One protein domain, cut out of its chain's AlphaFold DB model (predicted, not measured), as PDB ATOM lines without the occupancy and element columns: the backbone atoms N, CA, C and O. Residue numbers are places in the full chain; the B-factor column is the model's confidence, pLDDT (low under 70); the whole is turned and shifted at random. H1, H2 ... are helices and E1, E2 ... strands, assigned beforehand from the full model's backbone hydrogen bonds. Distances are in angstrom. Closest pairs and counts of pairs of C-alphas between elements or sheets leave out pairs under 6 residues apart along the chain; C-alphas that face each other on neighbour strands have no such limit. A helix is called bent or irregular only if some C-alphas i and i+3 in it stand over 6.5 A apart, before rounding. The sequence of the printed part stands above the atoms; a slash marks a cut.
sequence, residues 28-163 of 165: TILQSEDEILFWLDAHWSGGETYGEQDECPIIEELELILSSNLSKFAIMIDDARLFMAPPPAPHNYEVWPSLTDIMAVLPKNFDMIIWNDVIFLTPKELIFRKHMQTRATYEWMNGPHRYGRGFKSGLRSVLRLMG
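Overview. This is residues 28 to 163 of the 165 residues of an uncharacterized protein of Thioalkalivibrio denitrificans (UniProt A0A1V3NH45). A twisted sheet of four strands has H1 over one face, with H3 beside H1, and two long loops, residues 41 to 57 and 85 to 98, reach beyond one end of the sheet. From this body residues 137 to 163, with the last part of H4 and then H5, stick out as a long arm. The printed part has 136 residues with five named helices and four strands, in the order E1 H1 E2 H2 H3 E3 E4 H4 H5; the sheet, E1 E2 E4 E3, is mixed, and so is the class, helices and strands. The whole is loose, with a radius of gyration of the C-alphas of 20.7 A, and spans 74 by 40 by 24 A.

Along the chain. Find C-alpha 35 at (-10.586, 54.276, 185.345), where E1, residues 35 to 40, begins. The other strands of its sheet are E2, residues 72 to 77, E4, residues 118 to 123, and E3, residues 110 to 115. Then look for H1, 58 to 66, 11.8 A long, H2, 81 to 84, and H3, 99 to 105. H4, 128 to 142, runs 20.9 A, and H5, 147 to 162, runs 23.4 A to C-alpha 162 at (49.492, 35.775, 200.405). H5 is only just irregular: C-alphas 148 and 151 are 6.7 A apart.

Arrangement. E1 and E2 are parallel, with N 38 and O 74 at 2.9 A; E1, H1, E2 form a strand-helix-strand unit, parallel neighbours joined through a helix, with a right-handed crossover. E2 and E4 are antiparallel, N 77 and O 119 at 2.8 A, and the hairpin E3 and E4 has N 120 and O 113 at 2.7 A. E2, H2 H3, E3 form a split unit, with E4 between its strands, also right-handed. H1 is over E2 at a height over the sheet of 9.6 A. H1 and H3 touch, closest at C-alphas 59 and 102, 6.7 A. H2, H3 and H4 only graze the sheet; H5 is not on it. Each O i to N i+4 pair is within hydrogen-bond range in H1, H3 and H4, and 10 of 12 in H5; H2 is too short for one.

Size, cuts and confidence. The C-alphas of Ser 32 and Gly 163, the two farthest apart, are 74.9 A apart. The printed part has no cut; the links E1 to H1 and H2 to H3 are long. Residues 144 to 163 have pLDDT under 70.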
ATOM      1  N   THR A  28     -15.938  46.916 174.078       90.81
ATOM      2  CA  THR A  28     -17.135  47.228 174.867       90.81
ATOM      3  C   THR A  28     -16.771  47.812 176.232       90.81
ATOM      4  O   THR A  28     -17.338  48.828 176.616       90.81
ATOM      5  N   ILE A  29     -15.800  47.222 176.937       92.38
ATOM      6  CA  ILE A  29     -15.359  47.683 178.268       92.38
ATOM      7  C   ILE A  29     -14.800  49.113 178.212       92.38
ATOM      8  O   ILE A  29     -15.111  49.946 179.059       92.38
ATOM      9  N   LEU A  30     -14.013  49.421 177.182       92.44
ATOM     10  CA  LEU A  30     -13.387  50.734 176.988       92.44
ATOM     11  C   LEU A  30     -14.400  51.872 176.750       92.44
ATOM     12  O   LEU A  30     -14.005  53.033 176.720       92.44
ATOM     13  N   GLN A  31     -15.683  51.559 176.541       88.38
ATOM     14  CA  GLN A  31     -16.754  52.547 176.370       88.38
ATOM     15  C   GLN A  31     -17.545  52.816 177.655       88.38
ATOM     16  O   GLN A  31     -18.305  53.784 177.688       88.38
ATOM     17  N   SER A  32     -17.429  51.960 178.674       83.69
ATOM     18  CA  SER A  32     -18.290  52.009 179.861       83.69
ATOM     19  C   SER A  32     -17.614  52.566 181.110       83.69
ATOM     20  O   SER A  32     -18.317  53.007 182.011       83.69
ATOM     21  N   GLU A  33     -16.283  52.550 181.172       85.69
ATOM     22  CA  GLU A  33     -15.513  52.893 182.372       85.69
ATOM     23  C   GLU A  33     -14.420  53.922 182.055       85.69
ATOM     24  O   GLU A  33     -13.865  53.907 180.960       85.69
ATOM     25  N   ASP A  34     -14.082  54.781 183.022       84.44
ATOM     26  CA  ASP A  34     -13.085  55.859 182.856       84.44
ATOM     27  C   ASP A  34     -11.744  55.586 183.564       84.44
ATOM     28  O   ASP A  34     -10.725  56.217 183.241       84.44
ATOM     29  N   GLU A  35     -11.745  54.670 184.540       92.31
ATOM     30  CA  GLU A  35     -10.586  54.276 185.345       92.31
ATOM     31  C   GLU A  35     -10.478  52.746 185.408       92.31
ATOM     32  O   GLU A  35     -11.340  52.088 185.989       92.31
ATOM     33  N   ILE A  36      -9.427  52.162 184.816       95.31
ATOM     34  CA  ILE A  36      -9.332  50.699 184.657       95.31
ATOM     35  C   ILE A  36      -7.932  50.173 184.996       95.31
ATOM     36  O   ILE A  36      -6.916  50.722 184.573       95.31
ATOM     37  N   LEU A  37      -7.875  49.061 185.731       95.88
ATOM     38  CA  LEU A  37      -6.681  48.223 185.849       95.88
ATOM     39  C   LEU A  37      -6.882  46.967 184.997       95.88
ATOM     40  O   LEU A  37      -7.788  46.182 185.269       95.88
ATOM     41  N   PHE A  38      -6.028  46.773 183.996       97.25
ATOM     42  CA  PHE A  38      -6.045  45.585 183.146       97.25
ATOM     43  C   PHE A  38      -5.073  44.536 183.686       97.25
ATOM     44  O   PHE A  38      -3.917  44.855 183.958       97.25
ATOM     45  N   TRP A  39      -5.529  43.289 183.798       97.62
ATOM     46  CA  TRP A  39      -4.685  42.110 183.990       97.62
ATOM     47  C   TRP A  39      -4.833  41.227 182.751       97.62
ATOM     48  O   TRP A  39      -5.919  40.706 182.501       97.62
ATOM     49  N   LEU A  40      -3.772  41.112 181.959       96.81
ATOM     50  CA  LEU A  40      -3.743  40.390 180.691       96.81
ATOM     51  C   LEU A  40      -2.971  39.081 180.875       96.81
ATOM     52  O   LEU A  40      -1.788  39.085 181.202       96.81
ATOM     53  N   ASP A  41      -3.678  37.973 180.677       92.06
ATOM     54  CA  ASP A  41      -3.175  36.596 180.794       92.06
ATOM     55  C   ASP A  41      -3.874  35.695 179.753       92.06
ATOM     56  O   ASP A  41      -4.271  34.563 180.007       92.06
ATOM     57  N   ALA A  42      -4.153  36.256 178.573       80.56
ATOM     58  CA  ALA A  42      -4.951  35.605 177.533       80.56
ATOM     59  C   ALA A  42      -4.101  34.797 176.537       80.56
ATOM     60  O   ALA A  42      -4.560  34.496 175.436       80.56
ATOM     61  N   HIS A  43      -2.866  34.452 176.906       88.44
ATOM     62  CA  HIS A  43      -1.991  33.652 176.060       88.44
ATOM     63  C   HIS A  43      -2.360  32.169 176.156       88.44
ATOM     64  O   HIS A  43      -2.817  31.679 177.192       88.44
ATOM     65  N   TRP A  44      -2.155  31.430 175.070       90.00
ATOM     66  CA  TRP A  44      -2.418  30.000 175.060       90.00
ATOM     67  C   TRP A  44      -1.493  29.286 176.048       90.00
ATOM     68  O   TRP A  44      -0.278  29.458 176.013       90.00
ATOM     69  N   SER A  45      -2.067  28.456 176.919       84.19
ATOM     70  CA  SER A  45      -1.334  27.725 177.969       84.19
ATOM     71  C   SER A  45      -1.030  26.270 177.588       84.19
ATOM     72  O   SER A  45      -0.570  25.481 178.416       84.19
ATOM     73  N   GLY A  46      -1.270  25.907 176.324       84.75
ATOM     74  CA  GLY A  46      -1.057  24.563 175.800       84.75
ATOM     75  C   GLY A  46      -2.272  23.640 175.951       84.75
ATOM     76  O   GLY A  46      -3.288  23.969 176.573       84.75
ATOM     77  N   GLY A  47      -2.157  22.435 175.387       83.75
ATOM     78  CA  GLY A  47      -3.168  21.381 175.513       83.75
ATOM     79  C   GLY A  47      -4.516  21.748 174.883       83.75
ATOM     80  O   GLY A  47      -4.567  22.333 173.810       83.75
ATOM     81  N   GLU A  48      -5.617  21.398 175.554       80.06
ATOM     82  CA  GLU A  48      -6.990  21.616 175.060       80.06
ATOM     83  C   GLU A  48      -7.537  23.030 175.352       80.06
ATOM     84  O   GLU A  48      -8.748  23.262 175.295       80.06
ATOM     85  N   THR A  49      -6.675  23.983 175.721       81.19
ATOM     86  CA  THR A  49      -7.105  25.363 175.983       81.19
ATOM     87  C   THR A  49      -7.364  26.122 174.678       81.19
ATOM     88  O   THR A  49      -6.787  25.824 173.632       81.19
ATOM     89  N   TYR A  50      -8.280  27.092 174.721       82.25
ATOM     90  CA  TYR A  50      -8.555  27.964 173.578       82.25
ATOM     91  C   TYR A  50      -7.333  28.844 173.283       82.25
ATOM     92  O   TYR A  50      -6.699  29.320 174.221       82.25
ATOM     93  N   GLY A  51      -7.036  29.084 172.004       83.62
ATOM     94  CA  GLY A  51      -5.968  29.999 171.585       83.62
ATOM     95  C   GLY A  51      -4.785  29.357 170.858       83.62
ATOM     96  O   GLY A  51      -3.878  30.078 170.487       83.62
ATOM     97  N   GLU A  52      -4.776  28.047 170.579       87.00
ATOM     98  CA  GLU A  52      -3.643  27.395 169.878       87.00
ATOM     99  C   GLU A  52      -3.279  28.059 168.533       87.00
ATOM    100  O   GLU A  52      -2.116  28.130 168.162       87.00
ATOM    101  N   GLN A  53      -4.268  28.573 167.795       86.75
ATOM    102  CA  GLN A  53      -4.049  29.248 166.505       86.75
ATOM    103  C   GLN A  53      -3.806  30.763 166.633       86.75
ATOM    104  O   GLN A  53      -3.616  31.439 165.627       86.75
ATOM    105  N   ASP A  54      -3.859  31.293 167.852       89.44
ATOM    106  CA  ASP A  54      -3.719  32.711 168.184       89.44
ATOM    107  C   ASP A  54      -3.077  32.821 169.573       89.44
ATOM    108  O   ASP A  54      -3.696  33.264 170.540       89.44
ATOM    109  N   GLU A  55      -1.861  32.271 169.692       93.38
ATOM    110  CA  GLU A  55      -1.270  31.951 170.995       93.38
ATOM    111  C   GLU A  55      -1.016  33.182 171.865       93.38
ATOM    112  O   GLU A  55      -0.977  33.060 173.088       93.38
ATOM    113  N   CYS A  56      -0.807  34.351 171.256       94.44
ATOM    114  CA  CYS A  56      -0.385  35.541 171.977       94.44
ATOM    115  C   CYS A  56      -0.941  36.846 171.364       94.44
ATOM    116  O   CYS A  56      -0.199  37.576 170.708       94.44
ATOM    117  N   PRO A  57      -2.220  37.197 171.603       94.94
ATOM    118  CA  PRO A  57      -2.869  38.377 171.006       94.94
ATOM    119  C   PRO A  57      -2.505  39.705 171.704       94.94
ATOM    120  O   PRO A  57      -3.234  40.696 171.611       94.94
ATOM    121  N   ILE A  58      -1.409  39.729 172.472       95.88
ATOM    122  CA  ILE A  58      -1.110  40.806 173.422       95.88
ATOM    123  C   ILE A  58      -0.825  42.137 172.727       95.88
ATOM    124  O   ILE A  58      -1.153  43.188 173.268       95.88
ATOM    125  N   ILE A  59      -0.247  42.131 171.521       96.94
ATOM    126  CA  ILE A  59       0.029  43.371 170.785       96.94
ATOM    127  C   ILE A  59      -1.282  44.052 170.393       96.94
ATOM    128  O   ILE A  59      -1.455  45.240 170.660       96.94
ATOM    129  N   GLU A  60      -2.238  43.305 169.848       96.12
ATOM    130  CA  GLU A  60      -3.551  43.820 169.474       96.12
ATOM    131  C   GLU A  60      -4.350  44.291 170.697       96.12
ATOM    132  O   GLU A  60      -5.032  45.317 170.641       96.12
ATOM    133  N   GLU A  61      -4.268  43.570 171.819       97.00
ATOM    134  CA  GLU A  61      -4.880  43.988 173.085       97.00
ATOM    135  C   GLU A  61      -4.287  45.312 173.588       97.00
ATOM    136  O   GLU A  61      -5.031  46.234 173.943       97.00
ATOM    137  N   LEU A  62      -2.956  45.440 173.569       97.62
ATOM    138  CA  LEU A  62      -2.260  46.663 173.961       97.62
ATOM    139  C   LEU A  62      -2.625  47.832 173.051       97.62
ATOM    140  O   LEU A  62      -2.940  48.907 173.556       97.62
ATOM    141  N   GLU A  63      -2.645  47.645 171.733       96.94
ATOM    142  CA  GLU A  63      -3.044  48.691 170.787       96.94
ATOM    143  C   GLU A  63      -4.477  49.182 171.042       96.94
ATOM    144  O   GLU A  63      -4.730  50.390 171.013       96.94
ATOM    145  N   LEU A  64      -5.416  48.282 171.357       96.25
ATOM    146  CA  LEU A  64      -6.794  48.654 171.699       96.25
ATOM    147  C   LEU A  64      -6.874  49.487 172.978       96.25
ATOM    148  O   LEU A  64      -7.568  50.503 173.006       96.25
ATOM    149  N   ILE A  65      -6.165  49.074 174.028       96.62
ATOM    150  CA  ILE A  65      -6.186  49.777 175.314       96.62
ATOM    151  C   ILE A  65      -5.474  51.131 175.193       96.62
ATOM    152  O   ILE A  65      -6.006  52.153 175.627       96.62
ATOM    153  N   LEU A  66      -4.295  51.168 174.568       95.69
ATOM    154  CA  LEU A  66      -3.456  52.365 174.455       95.69
ATOM    155  C   LEU A  66      -4.033  53.420 173.499       95.69
ATOM    156  O   LEU A  66      -3.702  54.597 173.632       95.69
ATOM    157  N   SER A  67      -4.896  53.022 172.559       94.06
ATOM    158  CA  SER A  67      -5.629  53.939 171.670       94.06
ATOM    159  C   SER A  67      -6.982  54.402 172.227       94.06
ATOM    160  O   SER A  67      -7.683  55.176 171.573       94.06
ATOM    161  N   SER A  68      -7.362  53.944 173.422       93.25
ATOM    162  CA  SER A  68      -8.613  54.337 174.067       93.25
ATOM    163  C   SER A  68      -8.575  55.770 174.614       93.25
ATOM    164  O   SER A  68      -7.518  56.365 174.809       93.25
ATOM    165  N   ASN A  69      -9.757  56.321 174.911       89.19
ATOM    166  CA  ASN A  69      -9.900  57.645 175.529       89.19
ATOM    167  C   ASN A  69      -9.889  57.594 177.069       89.19
ATOM    168  O   ASN A  69     -10.345  58.541 177.710       89.19
ATOM    169  N   LEU A  70      -9.411  56.496 177.667       91.00
ATOM    170  CA  LEU A  70      -9.386  56.336 179.118       91.00
ATOM    171  C   LEU A  70      -8.541  57.418 179.784       91.00
ATOM    172  O   LEU A  70      -7.409  57.692 179.385       91.00
ATOM    173  N   SER A  71      -9.084  57.997 180.853       85.56
ATOM    174  CA  SER A  71      -8.409  59.070 181.580       85.56
ATOM    175  C   SER A  71      -7.292  58.549 182.484       85.56
ATOM    176  O   SER A  71      -6.269  59.216 182.648       85.56
ATOM    177  N   LYS A  72      -7.476  57.361 183.078       90.69
ATOM    178  CA  LYS A  72      -6.492  56.721 183.957       90.69
ATOM    179  C   LYS A  72      -6.556  55.213 183.813       90.69
ATOM    180  O   LYS A  72      -7.586  54.599 184.070       90.69
ATOM    181  N   PHE A  73      -5.434  54.600 183.475       95.31
ATOM    182  CA  PHE A  73      -5.346  53.151 183.469       95.31
ATOM    183  C   PHE A  73      -3.924  52.663 183.712       95.31
ATOM    184  O   PHE A  73      -2.952  53.409 183.581       95.31
ATOM    185  N   ALA A  74      -3.821  51.395 184.084       96.38
ATOM    186  CA  ALA A  74      -2.572  50.653 184.160       96.38
ATOM    187  C   ALA A  74      -2.801  49.247 183.604       96.38
ATOM    188  O   ALA A  74      -3.914  48.726 183.675       96.38
ATOM    189  N   ILE A  75      -1.752  48.646 183.050       98.06
ATOM    190  CA  ILE A  75      -1.807  47.307 182.464       98.06
ATOM    191  C   ILE A  75      -0.779  46.429 183.172       98.06
ATOM    192  O   ILE A  75       0.359  46.842 183.404       98.06
ATOM    193  N   MET A  76      -1.196  45.223 183.517       98.44
ATOM    194  CA  MET A  76      -0.369  44.144 184.031       98.44
ATOM    195  C   MET A  76      -0.461  42.988 183.042       98.44
ATOM    196  O   MET A  76      -1.564  42.631 182.645       98.44
ATOM    197  N   ILE A  77       0.675  42.430 182.643       98.19
ATOM    198  CA  ILE A  77       0.754  41.253 181.777       98.19
ATOM    199  C   ILE A  77       1.417  40.148 182.588       98.19
ATOM    200  O   ILE A  77       2.527  40.355 183.094       98.19
ATOM    201  N   ASP A  78       0.728  39.024 182.751       97.06
ATOM    202  CA  ASP A  78       1.267  37.869 183.468       97.06
ATOM    203  C   ASP A  78       2.330  37.134 182.632       97.06
ATOM    204  O   ASP A  78       2.517  37.408 181.443       97.06
ATOM    205  N   ASP A  79       3.047  36.207 183.265       96.00
ATOM    206  CA  ASP A  79       4.018  35.326 182.617       96.00
ATOM    207  C   ASP A  79       5.142  36.066 181.856       96.00
ATOM    208  O   ASP A  79       5.559  35.678 180.761       96.00
ATOM    209  N   ALA A  80       5.719  37.105 182.474       96.94
ATOM    210  CA  ALA A  80       6.809  37.909 181.907       96.94
ATOM    211  C   ALA A  80       7.976  37.063 181.362       96.94
ATOM    212  O   ALA A  80       8.603  37.423 180.361       96.94
ATOM    213  N   ARG A  81       8.258  35.917 181.989       94.62
ATOM    214  CA  ARG A  81       9.248  34.924 181.555       94.62
ATOM    215  C   ARG A  81       9.089  34.499 180.091       94.62
ATOM    216  O   ARG A  81      10.111  34.257 179.452       94.62
ATOM    217  N   LEU A  82       7.862  34.452 179.562       95.00
ATOM    218  CA  LEU A  82       7.550  34.056 178.180       95.00
ATOM    219  C   LEU A  82       7.840  35.159 177.150       95.00
ATOM    220  O   LEU A  82       7.889  34.890 175.955       95.00
ATOM    221  N   PHE A  83       8.073  36.388 177.612       95.62
ATOM    222  CA  PHE A  83       8.474  37.530 176.783       95.62
ATOM    223  C   PHE A  83       9.963  37.856 176.944       95.62
ATOM    224  O   PHE A  83      10.591  38.453 176.066       95.62
ATOM    225  N   MET A  84      10.551  37.458 178.078       94.19
ATOM    226  CA  MET A  84      11.983  37.586 178.373       94.19
ATOM    227  C   MET A  84      12.845  36.534 177.656       94.19
ATOM    228  O   MET A  84      14.059  36.717 177.537       94.19
ATOM    229  N   ALA A  85      12.235  35.445 177.194       92.81
ATOM    230  CA  ALA A  85      12.826  34.406 176.360       92.81
ATOM    231  C   ALA A  85      11.721  33.777 175.495       92.81
ATOM    232  O   ALA A  85      10.567  33.830 175.908       92.81
ATOM    233  N   PRO A  86      12.046  33.154 174.343       91.12
ATOM    234  CA  PRO A  86      11.052  32.428 173.558       91.12
ATOM    235  C   PRO A  86      10.281  31.416 174.420       91.12
ATOM    236  O   PRO A  86      10.901  30.767 175.277       91.12
ATOM    237  N   PRO A  87       8.967  31.247 174.196       93.19
ATOM    238  CA  PRO A  87       8.179  30.278 174.941       93.19
ATOM    239  C   PRO A  87       8.707  28.852 174.697       93.19
ATOM    240  O   PRO A  87       9.276  28.558 173.638       93.19
ATOM    241  N   PRO A  88       8.562  27.939 175.673       91.25
ATOM    242  CA  PRO A  88       9.005  26.561 175.510       91.25
ATOM    243  C   PRO A  88       8.190  25.843 174.422       91.25
ATOM    244  O   PRO A  88       7.016  26.131 174.217       91.25
ATOM    245  N   ALA A  89       8.778  24.840 173.765       90.50
ATOM    246  CA  ALA A  89       8.011  23.958 172.882       90.50
ATOM    247  C   ALA A  89       6.825  23.317 173.648       90.50
ATOM    248  O   ALA A  89       6.998  22.960 174.818       90.50
ATOM    249  N   PRO A  90       5.649  23.123 173.017       91.75
ATOM    250  CA  PRO A  90       5.386  23.181 171.574       91.75
ATOM    251  C   PRO A  90       4.919  24.545 171.031       91.75
ATOM    252  O   PRO A  90       4.508  24.588 169.877       91.75
ATOM    253  N   HIS A  91       4.983  25.625 171.816       93.88
ATOM    254  CA  HIS A  91       4.557  26.957 171.372       93.88
ATOM    255  C   HIS A  91       5.245  27.397 170.077       93.88
ATOM    256  O   HIS A  91       6.459  27.212 169.904       93.88
ATOM    257  N   ASN A  92       4.485  28.027 169.184       93.00
ATOM    258  CA  ASN A  92       5.050  28.674 168.011       93.00
ATOM    259  C   ASN A  92       5.654  30.030 168.397       93.00
ATOM    260  O   ASN A  92       4.979  31.053 168.368       93.00
ATOM    261  N   TYR A  93       6.950  30.061 168.710       92.50
ATOM    262  CA  TYR A  93       7.628  31.299 169.108       92.50
ATOM    263  C   TYR A  93       7.527  32.439 168.073       92.50
ATOM    264  O   TYR A  93       7.757  33.586 168.438       92.50
ATOM    265  N   GLU A  94       7.216  32.160 166.799       92.69
ATOM    266  CA  GLU A  94       7.106  33.190 165.754       92.69
ATOM    267  C   GLU A  94       5.892  34.109 165.939       92.69
ATOM    268  O   GLU A  94       5.909  35.234 165.441       92.69
ATOM    269  N   VAL A  95       4.856  33.653 166.653       92.06
ATOM    270  CA  VAL A  95       3.653  34.455 166.948       92.06
ATOM    271  C   VAL A  95       3.687  35.095 168.340       92.06
ATOM    272  O   VAL A  95       2.739  35.771 168.720       92.06
ATOM    273  N   TRP A  96       4.770  34.906 169.099       94.62
ATOM    274  CA  TRP A  96       4.957  35.548 170.400       94.62
ATOM    275  C   TRP A  96       5.800  36.817 170.249       94.62
ATOM    276  O   TRP A  96       6.916  36.753 169.726       94.62
ATOM    277  N   PRO A  97       5.324  37.976 170.729       95.38
ATOM    278  CA  PRO A  97       6.097  39.202 170.677       95.38
ATOM    279  C   PRO A  97       7.261  39.152 171.662       95.38
ATOM    280  O   PRO A  97       7.180  38.601 172.759       95.38
ATOM    281  N   SER A  98       8.354  39.809 171.298       94.81
ATOM    282  CA  SER A  98       9.437  40.090 172.229       94.81
ATOM    283  C   SER A  98       9.096  41.284 173.128       94.81
ATOM    284  O   SER A  98       8.238  42.113 172.818       94.81
ATOM    285  N   LEU A  99       9.871  41.476 174.201       95.69
ATOM    286  CA  LEU A  99       9.835  42.733 174.963       95.69
ATOM    287  C   LEU A  99      10.096  43.977 174.097       95.69
ATOM    288  O   LEU A  99       9.664  45.069 174.460       95.69
ATOM    289  N   THR A 100      10.811  43.838 172.975       95.75
ATOM    290  CA  THR A 100      11.056  44.964 172.062       95.75
ATOM    291  C   THR A 100       9.787  45.335 171.305       95.75
ATOM    292  O   THR A 100       9.504  46.521 171.162       95.75
ATOM    293  N   ASP A 101       8.997  44.344 170.897       96.62
ATOM    294  CA  ASP A 101       7.721  44.554 170.209       96.62
ATOM    295  C   ASP A 101       6.694  45.185 171.158       96.62
ATOM    296  O   ASP A 101       6.070  46.189 170.819       96.62
ATOM    297  N   ILE A 102       6.623  44.697 172.404       97.25
ATOM    298  CA  ILE A 102       5.811  45.317 173.465       97.25
ATOM    299  C   ILE A 102       6.258  46.766 173.708       97.25
ATOM    300  O   ILE A 102       5.435  47.675 173.788       97.25
ATOM    301  N   MET A 103       7.566  47.022 173.797       96.75
ATOM    302  CA  MET A 103       8.079  48.379 173.993       96.75
ATOM    303  C   MET A 103       7.787  49.302 172.799       96.75
ATOM    304  O   MET A 103       7.634  50.508 172.998       96.75
ATOM    305  N   ALA A 104       7.704  48.768 171.578       97.38
ATOM    306  CA  ALA A 104       7.469  49.550 170.368       97.38
ATOM    307  C   ALA A 104       6.056  50.150 170.303       97.38
ATOM    308  O   ALA A 104       5.895  51.245 169.760       97.38
ATOM    309  N   VAL A 105       5.055  49.481 170.885       97.31
ATOM    310  CA  VAL A 105       3.667  49.981 170.927       97.31
ATOM    311  C   VAL A 105       3.406  50.944 172.089       97.31
ATOM    312  O   VAL A 105       2.383  51.629 172.112       97.31
ATOM    313  N   LEU A 106       4.328  51.049 173.050       96.94
ATOM    314  CA  LEU A 106       4.148  51.901 174.222       96.94
ATOM    315  C   LEU A 106       4.312  53.398 173.906       96.94
ATOM    316  O   LEU A 106       5.337  53.830 173.363       96.94
ATOM    317  N   PRO A 107       3.375  54.248 174.364       95.50
ATOM    318  CA  PRO A 107       3.557  55.690 174.354       95.50
ATOM    319  C   PRO A 107       4.762  56.127 175.198       95.50
ATOM    320  O   PRO A 107       5.069  55.562 176.247       95.50
ATOM    321  N   LYS A 108       5.425  57.224 174.807       94.94
ATOM    322  CA  LYS A 108       6.611  57.746 175.522       94.94
ATOM    323  C   LYS A 108       6.340  58.143 176.976       94.94
ATOM    324  O   LYS A 108       7.286  58.217 177.766       94.94
ATOM    325  N   ASN A 109       5.092  58.450 177.321       94.50
ATOM    326  CA  ASN A 109       4.676  58.774 178.683       94.50
ATOM    327  C   ASN A 109       4.402  57.530 179.540       94.50
ATOM    328  O   ASN A 109       4.058  57.702 180.698       94.50
ATOM    329  N   PHE A 110       4.595  56.312 179.032       96.31
ATOM    330  CA  PHE A 110       4.515  55.087 179.824       96.31
ATOM    331  C   PHE A 110       5.902  54.624 180.281       96.31
ATOM    332  O   PHE A 110       6.920  54.857 179.621       96.31
ATOM    333  N   ASP A 111       5.932  53.987 181.447       95.94
ATOM    334  CA  ASP A 111       7.038  53.180 181.947       95.94
ATOM    335  C   ASP A 111       6.665  51.695 181.838       95.94
ATOM    336  O   ASP A 111       5.511  51.317 182.047       95.94
ATOM    337  N   MET A 112       7.671  50.867 181.550       97.19
ATOM    338  CA  MET A 112       7.596  49.409 181.600       97.19
ATOM    339  C   MET A 112       8.492  48.911 182.736       97.19
ATOM    340  O   MET A 112       9.690  49.204 182.762       97.19
ATOM    341  N   ILE A 113       7.918  48.177 183.687       97.06
ATOM    342  CA  ILE A 113       8.631  47.591 184.828       97.06
ATOM    343  C   ILE A 113       8.295  46.108 184.882       97.06
ATOM    344  O   ILE A 113       7.126  45.757 184.902       97.06
ATOM    345  N   ILE A 114       9.299  45.238 184.959       97.44
ATOM    346  CA  ILE A 114       9.088  43.802 185.168       97.44
ATOM    347  C   ILE A 114       9.393  43.480 186.628       97.44
ATOM    348  O   ILE A 114      10.464  43.832 187.130       97.44
ATOM    349  N   TRP A 115       8.458  42.835 187.322       96.19
ATOM    350  CA  TRP A 115       8.619  42.469 188.725       96.19
ATOM    351  C   TRP A 115       7.832  41.208 189.070       96.19
ATOM    352  O   TRP A 115       6.646  41.135 188.779       96.19
ATOM    353  N   ASN A 116       8.481  40.241 189.731       94.75
ATOM    354  CA  ASN A 116       7.871  38.967 190.143       94.75
ATOM    355  C   ASN A 116       7.069  38.280 189.027       94.75
ATOM    356  O   ASN A 116       5.949  37.842 189.254       94.75
ATOM    357  N   ASP A 117       7.680  38.192 187.845       96.50
ATOM    358  CA  ASP A 117       7.114  37.554 186.651       96.50
ATOM    359  C   ASP A 117       5.889  38.251 186.034       96.50
ATOM    360  O   ASP A 117       5.200  37.675 185.206       96.50
ATOM    361  N   VAL A 118       5.667  39.522 186.378       97.69
ATOM    362  CA  VAL A 118       4.622  40.364 185.786       97.69
ATOM    363  C   VAL A 118       5.253  41.578 185.110       97.69
ATOM    364  O   VAL A 118       6.154  42.218 185.668       97.69
ATOM    365  N   ILE A 119       4.771  41.920 183.915       98.19
ATOM    366  CA  ILE A 119       5.114  43.159 183.209       98.19
ATOM    367  C   ILE A 119       4.073  44.219 183.563       98.19
ATOM    368  O   ILE A 119       2.890  44.072 183.282       98.19
ATOM    369  N   PHE A 120       4.517  45.317 184.157       98.06
ATOM    370  CA  PHE A 120       3.700  46.477 184.483       98.06
ATOM    371  C   PHE A 120       3.924  47.569 183.444       98.06
ATOM    372  O   PHE A 120       5.057  48.023 183.261       98.06
ATOM    373  N   LEU A 121       2.844  48.028 182.818       97.81
ATOM    374  CA  LEU A 121       2.822  49.157 181.896       97.81
ATOM    375  C   LEU A 121       1.979  50.264 182.525       97.81
ATOM    376  O   LEU A 121       0.768  50.125 182.709       97.81
ATOM    377  N   THR A 122       2.630  51.361 182.902       96.75
ATOM    378  CA  THR A 122       1.995  52.417 183.702       96.75
ATOM    379  C   THR A 122       2.335  53.804 183.172       96.75
ATOM    380  O   THR A 122       3.503  54.031 182.847       96.75
ATOM    381  N   PRO A 123       1.396  54.764 183.174       94.88
ATOM    382  CA  PRO A 123       1.726  56.166 182.939       94.88
ATOM    383  C   PRO A 123       2.792  56.675 183.927       94.88
ATOM    384  O   PRO A 123       2.749  56.374 185.121       94.88
ATOM    385  N   LYS A 124       3.766  57.450 183.439       93.44
ATOM    386  CA  LYS A 124       4.928  57.950 184.202       93.44
ATOM    387  C   LYS A 124       4.561  58.923 185.314       93.44
ATOM    388  O   LYS A 124       5.318  59.084 186.268       93.44
ATOM    389  N   GLU A 125       3.428  59.596 185.184       89.56
ATOM    390  CA  GLU A 125       2.859  60.466 186.208       89.56
ATOM    391  C   GLU A 125       2.431  59.695 187.463       89.56
ATOM    392  O   GLU A 125       2.339  60.282 188.544       89.56
ATOM    393  N   LEU A 126       2.218  58.376 187.360       87.12
ATOM    394  CA  LEU A 126       1.973  57.544 188.526       87.12
ATOM    395  C   LEU A 126       3.258  57.413 189.348       87.12
ATOM    396  O   LEU A 126       4.337  57.106 188.847       87.12
ATOM    397  N   ILE A 127       3.133  57.518 190.673       90.94
ATOM    398  CA  ILE A 127       4.238  57.274 191.618       90.94
ATOM    399  C   ILE A 127       4.667  55.792 191.683       90.94
ATOM    400  O   ILE A 127       5.396  55.397 192.597       90.94
ATOM    401  N   PHE A 128       4.231  54.969 190.726       93.38
ATOM    402  CA  PHE A 128       4.434  53.527 190.691       93.38
ATOM    403  C   PHE A 128       5.919  53.167 190.686       93.38
ATOM    404  O   PHE A 128       6.369  52.400 191.530       93.38
ATOM    405  N   ARG A 129       6.737  53.820 189.854       92.56
ATOM    406  CA  ARG A 129       8.190  53.584 189.833       92.56
ATOM    407  C   ARG A 129       8.865  53.850 191.181       92.56
ATOM    408  O   ARG A 129       9.739  53.092 191.602       92.56
ATOM    409  N   LYS A 130       8.443  54.904 191.887       94.25
ATOM    410  CA  LYS A 130       8.929  55.216 193.240       94.25
ATOM    411  C   LYS A 130       8.496  54.139 194.235       94.25
ATOM    412  O   LYS A 130       9.306  53.706 195.053       94.25
ATOM    413  N   HIS A 131       7.248  53.684 194.146       95.19
ATOM    414  CA  HIS A 131       6.744  52.580 194.959       95.19
ATOM    415  C   HIS A 131       7.556  51.295 194.728       95.19
ATOM    416  O   HIS A 131       8.027  50.682 195.688       95.19
ATOM    417  N   MET A 132       7.822  50.950 193.466       95.50
ATOM    418  CA  MET A 132       8.644  49.797 193.095       95.50
ATOM    419  C   MET A 132      10.071  49.909 193.626       95.50
ATOM    420  O   MET A 132      10.610  48.928 194.130       95.50
ATOM    421  N   GLN A 133      10.670  51.103 193.621       95.06
ATOM    422  CA  GLN A 133      11.972  51.318 194.255       95.06
ATOM    423  C   GLN A 133      11.930  51.030 195.763       95.06
ATOM    424  O   GLN A 133      12.837  50.380 196.288       95.06
ATOM    425  N   THR A 134      10.897  51.495 196.475       96.31
ATOM    426  CA  THR A 134      10.731  51.207 197.910       96.31
ATOM    427  C   THR A 134      10.603  49.706 198.154       96.31
ATOM    428  O   THR A 134      11.262  49.175 199.050       96.31
ATOM    429  N   ARG A 135       9.817  49.009 197.326       94.25
ATOM    430  CA  ARG A 135       9.643  47.559 197.418       94.25
ATOM    431  C   ARG A 135      10.945  46.806 197.146       94.25
ATOM    432  O   ARG A 135      11.352  45.996 197.975       94.25
ATOM    433  N   ALA A 136      11.633  47.140 196.057       93.19
ATOM    434  CA  ALA A 136      12.918  46.550 195.704       93.19
ATOM    435  C   ALA A 136      13.976  46.794 196.788       93.19
ATOM    436  O   ALA A 136      14.717  45.883 197.143       93.19
ATOM    437  N   THR A 137      14.006  47.990 197.384       94.25
ATOM    438  CA  THR A 137      14.902  48.304 198.510       94.25
ATOM    439  C   THR A 137      14.588  47.438 199.728       94.25
ATOM    440  O   THR A 137      15.499  46.885 200.341       94.25
ATOM    441  N   TYR A 138      13.309  47.288 200.077       93.25
ATOM    442  CA  TYR A 138      12.901  46.446 201.197       93.25
ATOM    443  C   TYR A 138      13.305  44.983 200.980       93.25
ATOM    444  O   TYR A 138      13.860  44.364 201.888       93.25
ATOM    445  N   GLU A 139      13.055  44.431 199.791       90.25
ATOM    446  CA  GLU A 139      13.446  43.059 199.458       90.25
ATOM    447  C   GLU A 139      14.964  42.895 199.378       90.25
ATOM    448  O   GLU A 139      15.490  41.873 199.801       90.25
ATOM    449  N   TRP A 140      15.698  43.914 198.937       85.88
ATOM    450  CA  TRP A 140      17.158  43.903 198.976       85.88
ATOM    451  C   TRP A 140      17.700  43.850 200.411       85.88
ATOM    452  O   TRP A 140      18.654  43.127 200.693       85.88
ATOM    453  N   MET A 141      17.095  44.609 201.330       88.56
ATOM    454  CA  MET A 141      17.516  44.674 202.735       88.56
ATOM    455  C   MET A 141      17.129  43.430 203.541       88.56
ATOM    456  O   MET A 141      17.878  43.027 204.429       88.56
ATOM    457  N   ASN A 142      15.968  42.838 203.253       85.50
ATOM    458  CA  ASN A 142      15.380  41.758 204.057       85.50
ATOM    459  C   ASN A 142      15.362  40.399 203.347       85.50
ATOM    460  O   ASN A 142      15.012  39.384 203.948       85.50
ATOM    461  N   GLY A 143      15.707  40.370 202.063       73.81
ATOM    462  CA  GLY A 143      15.731  39.164 201.260       73.81
ATOM    463  C   GLY A 143      16.882  38.235 201.651       73.81
ATOM    464  O   GLY A 143      17.863  38.649 202.275       73.81
ATOM    465  N   PRO A 144      16.814  36.956 201.250       67.75
ATOM    466  CA  PRO A 144      17.790  35.926 201.608       67.75
ATOM    467  C   PRO A 144      19.175  36.089 200.941       67.75
ATOM    468  O   PRO A 144      19.881  35.103 200.708       67.75
ATOM    469  N   HIS A 145      19.630  37.308 200.630       59.06
ATOM    470  CA  HIS A 145      20.913  37.544 199.974       59.06
ATOM    471  C   HIS A 145      22.119  37.297 200.894       59.06
ATOM    472  O   HIS A 145      22.695  38.179 201.523       59.06
ATOM    473  N   ARG A 146      22.527  36.021 200.892       54.12
ATOM    474  CA  ARG A 146      23.836  35.398 200.576       54.12
ATOM    475  C   ARG A 146      25.113  36.252 200.376       54.12
ATOM    476  O   ARG A 146      26.190  35.659 200.301       54.12
ATOM    477  N   TYR A 147      25.083  37.582 200.372       50.41
ATOM    478  CA  TYR A 147      26.271  38.433 200.215       50.41
ATOM    479  C   TYR A 147      27.067  38.674 201.508       50.41
ATOM    480  O   TYR A 147      28.163  39.223 201.463       50.41
ATOM    481  N   GLY A 148      26.611  38.161 202.655       48.44
ATOM    482  CA  GLY A 148      27.429  38.094 203.875       48.44
ATOM    483  C   GLY A 148      28.498  36.985 203.872       48.44
ATOM    484  O   GLY A 148      29.406  37.008 204.707       48.44
ATOM    485  N   ARG A 149      28.419  36.003 202.953       48.22
ATOM    486  CA  ARG A 149      29.353  34.857 202.898       48.22
ATOM    487  C   ARG A 149      30.364  34.908 201.745       48.22
ATOM    488  O   ARG A 149      31.500  34.496 201.961       48.22
ATOM    489  N   GLY A 150      30.010  35.460 200.580       46.47
ATOM    490  CA  GLY A 150      30.882  35.475 199.391       46.47
ATOM    491  C   GLY A 150      32.065  36.453 199.459       46.47
ATOM    492  O   GLY A 150      33.180  36.114 199.064       46.47
ATOM    493  N   PHE A 151      31.872  37.643 200.039       45.38
ATOM    494  CA  PHE A 151      32.965  38.616 200.169       45.38
ATOM    495  C   PHE A 151      34.020  38.153 201.193       45.38
ATOM    496  O   PHE A 151      35.225  38.313 200.993       45.38
ATOM    497  N   LYS A 152      33.580  37.471 202.263       48.66
ATOM    498  CA  LYS A 152      34.477  36.877 203.270       48.66
ATOM    499  C   LYS A 152      35.233  35.647 202.752       48.66
ATOM    500  O   LYS A 152      36.344  35.406 203.221       48.66
ATOM    501  N   SER A 153      34.687  34.874 201.807       48.69
ATOM    502  CA  SER A 153      35.396  33.726 201.216       48.69
ATOM    503  C   SER A 153      36.432  34.146 200.172       48.69
ATOM    504  O   SER A 153      37.531  33.596 200.178       48.69
ATOM    505  N   GLY A 154      36.140  35.159 199.346       50.62
ATOM    506  CA  GLY A 154      37.107  35.716 198.391       50.62
ATOM    507  C   GLY A 154      38.336  36.311 199.087       50.62
ATOM    508  O   GLY A 154      39.467  35.955 198.761       50.62
ATOM    509  N   LEU A 155      38.122  37.119 200.133       50.81
ATOM    510  CA  LEU A 155      39.216  37.728 200.899       50.81
ATOM    511  C   LEU A 155      40.043  36.684 201.673       50.81
ATOM    512  O   LEU A 155      41.263  36.797 201.750       50.81
ATOM    513  N   ARG A 156      39.412  35.624 202.208       54.97
ATOM    514  CA  ARG A 156      40.128  34.518 202.877       54.97
ATOM    515  C   ARG A 156      40.975  33.686 201.914       54.97
ATOM    516  O   ARG A 156      42.058  33.256 202.310       54.97
ATOM    517  N   SER A 157      40.518  33.460 200.683       54.31
ATOM    518  CA  SER A 157      41.313  32.763 199.661       54.31
ATOM    519  C   SER A 157      42.510  33.599 199.206       54.31
ATOM    520  O   SER A 157      43.611  33.063 199.103       54.31
ATOM    521  N   VAL A 158      42.339  34.916 199.044       58.09
ATOM    522  CA  VAL A 158      43.439  35.844 198.721       58.09
ATOM    523  C   VAL A 158      44.441  35.953 199.881       58.09
ATOM    524  O   VAL A 158      45.642  35.837 199.661       58.09
ATOM    525  N   LEU A 159      43.983  36.054 201.133       58.84
ATOM    526  CA  LEU A 159      44.864  36.076 202.313       58.84
ATOM    527  C   LEU A 159      45.617  34.748 202.529       58.84
ATOM    528  O   LEU A 159      46.767  34.771 202.958       58.84
ATOM    529  N   ARG A 160      45.023  33.591 202.192       58.56
ATOM    530  CA  ARG A 160      45.729  32.291 202.208       58.56
ATOM    531  C   ARG A 160      46.785  32.168 201.111       58.56
ATOM    532  O   ARG A 160      47.804  31.528 201.347       58.56
ATOM    533  N   LEU A 161      46.552  32.765 199.943       55.66
ATOM    534  CA  LEU A 161      47.538  32.823 198.859       55.66
ATOM    535  C   LEU A 161      48.706  33.761 199.199       55.66
ATOM    536  O   LEU A 161      49.840  33.465 198.841       55.66
ATOM    537  N   MET A 162      48.455  34.835 199.953       56.72
ATOM    538  CA  MET A 162      49.492  35.775 200.405       56.72
ATOM    539  C   MET A 162      50.255  35.324 201.665       56.72
ATOM    540  O   MET A 162      51.275  35.920 201.997       56.72
ATOM    541  N   GLY A 163      49.782  34.289 202.369       58.75
ATOM    542  CA  GLY A 163      50.373  33.782 203.617       58.75
ATOM    543  C   GLY A 163      51.217  32.508 203.487       58.75
ATOM    544  O   GLY A 163      51.620  31.960 204.509       58.75
TER     545      GLY A 163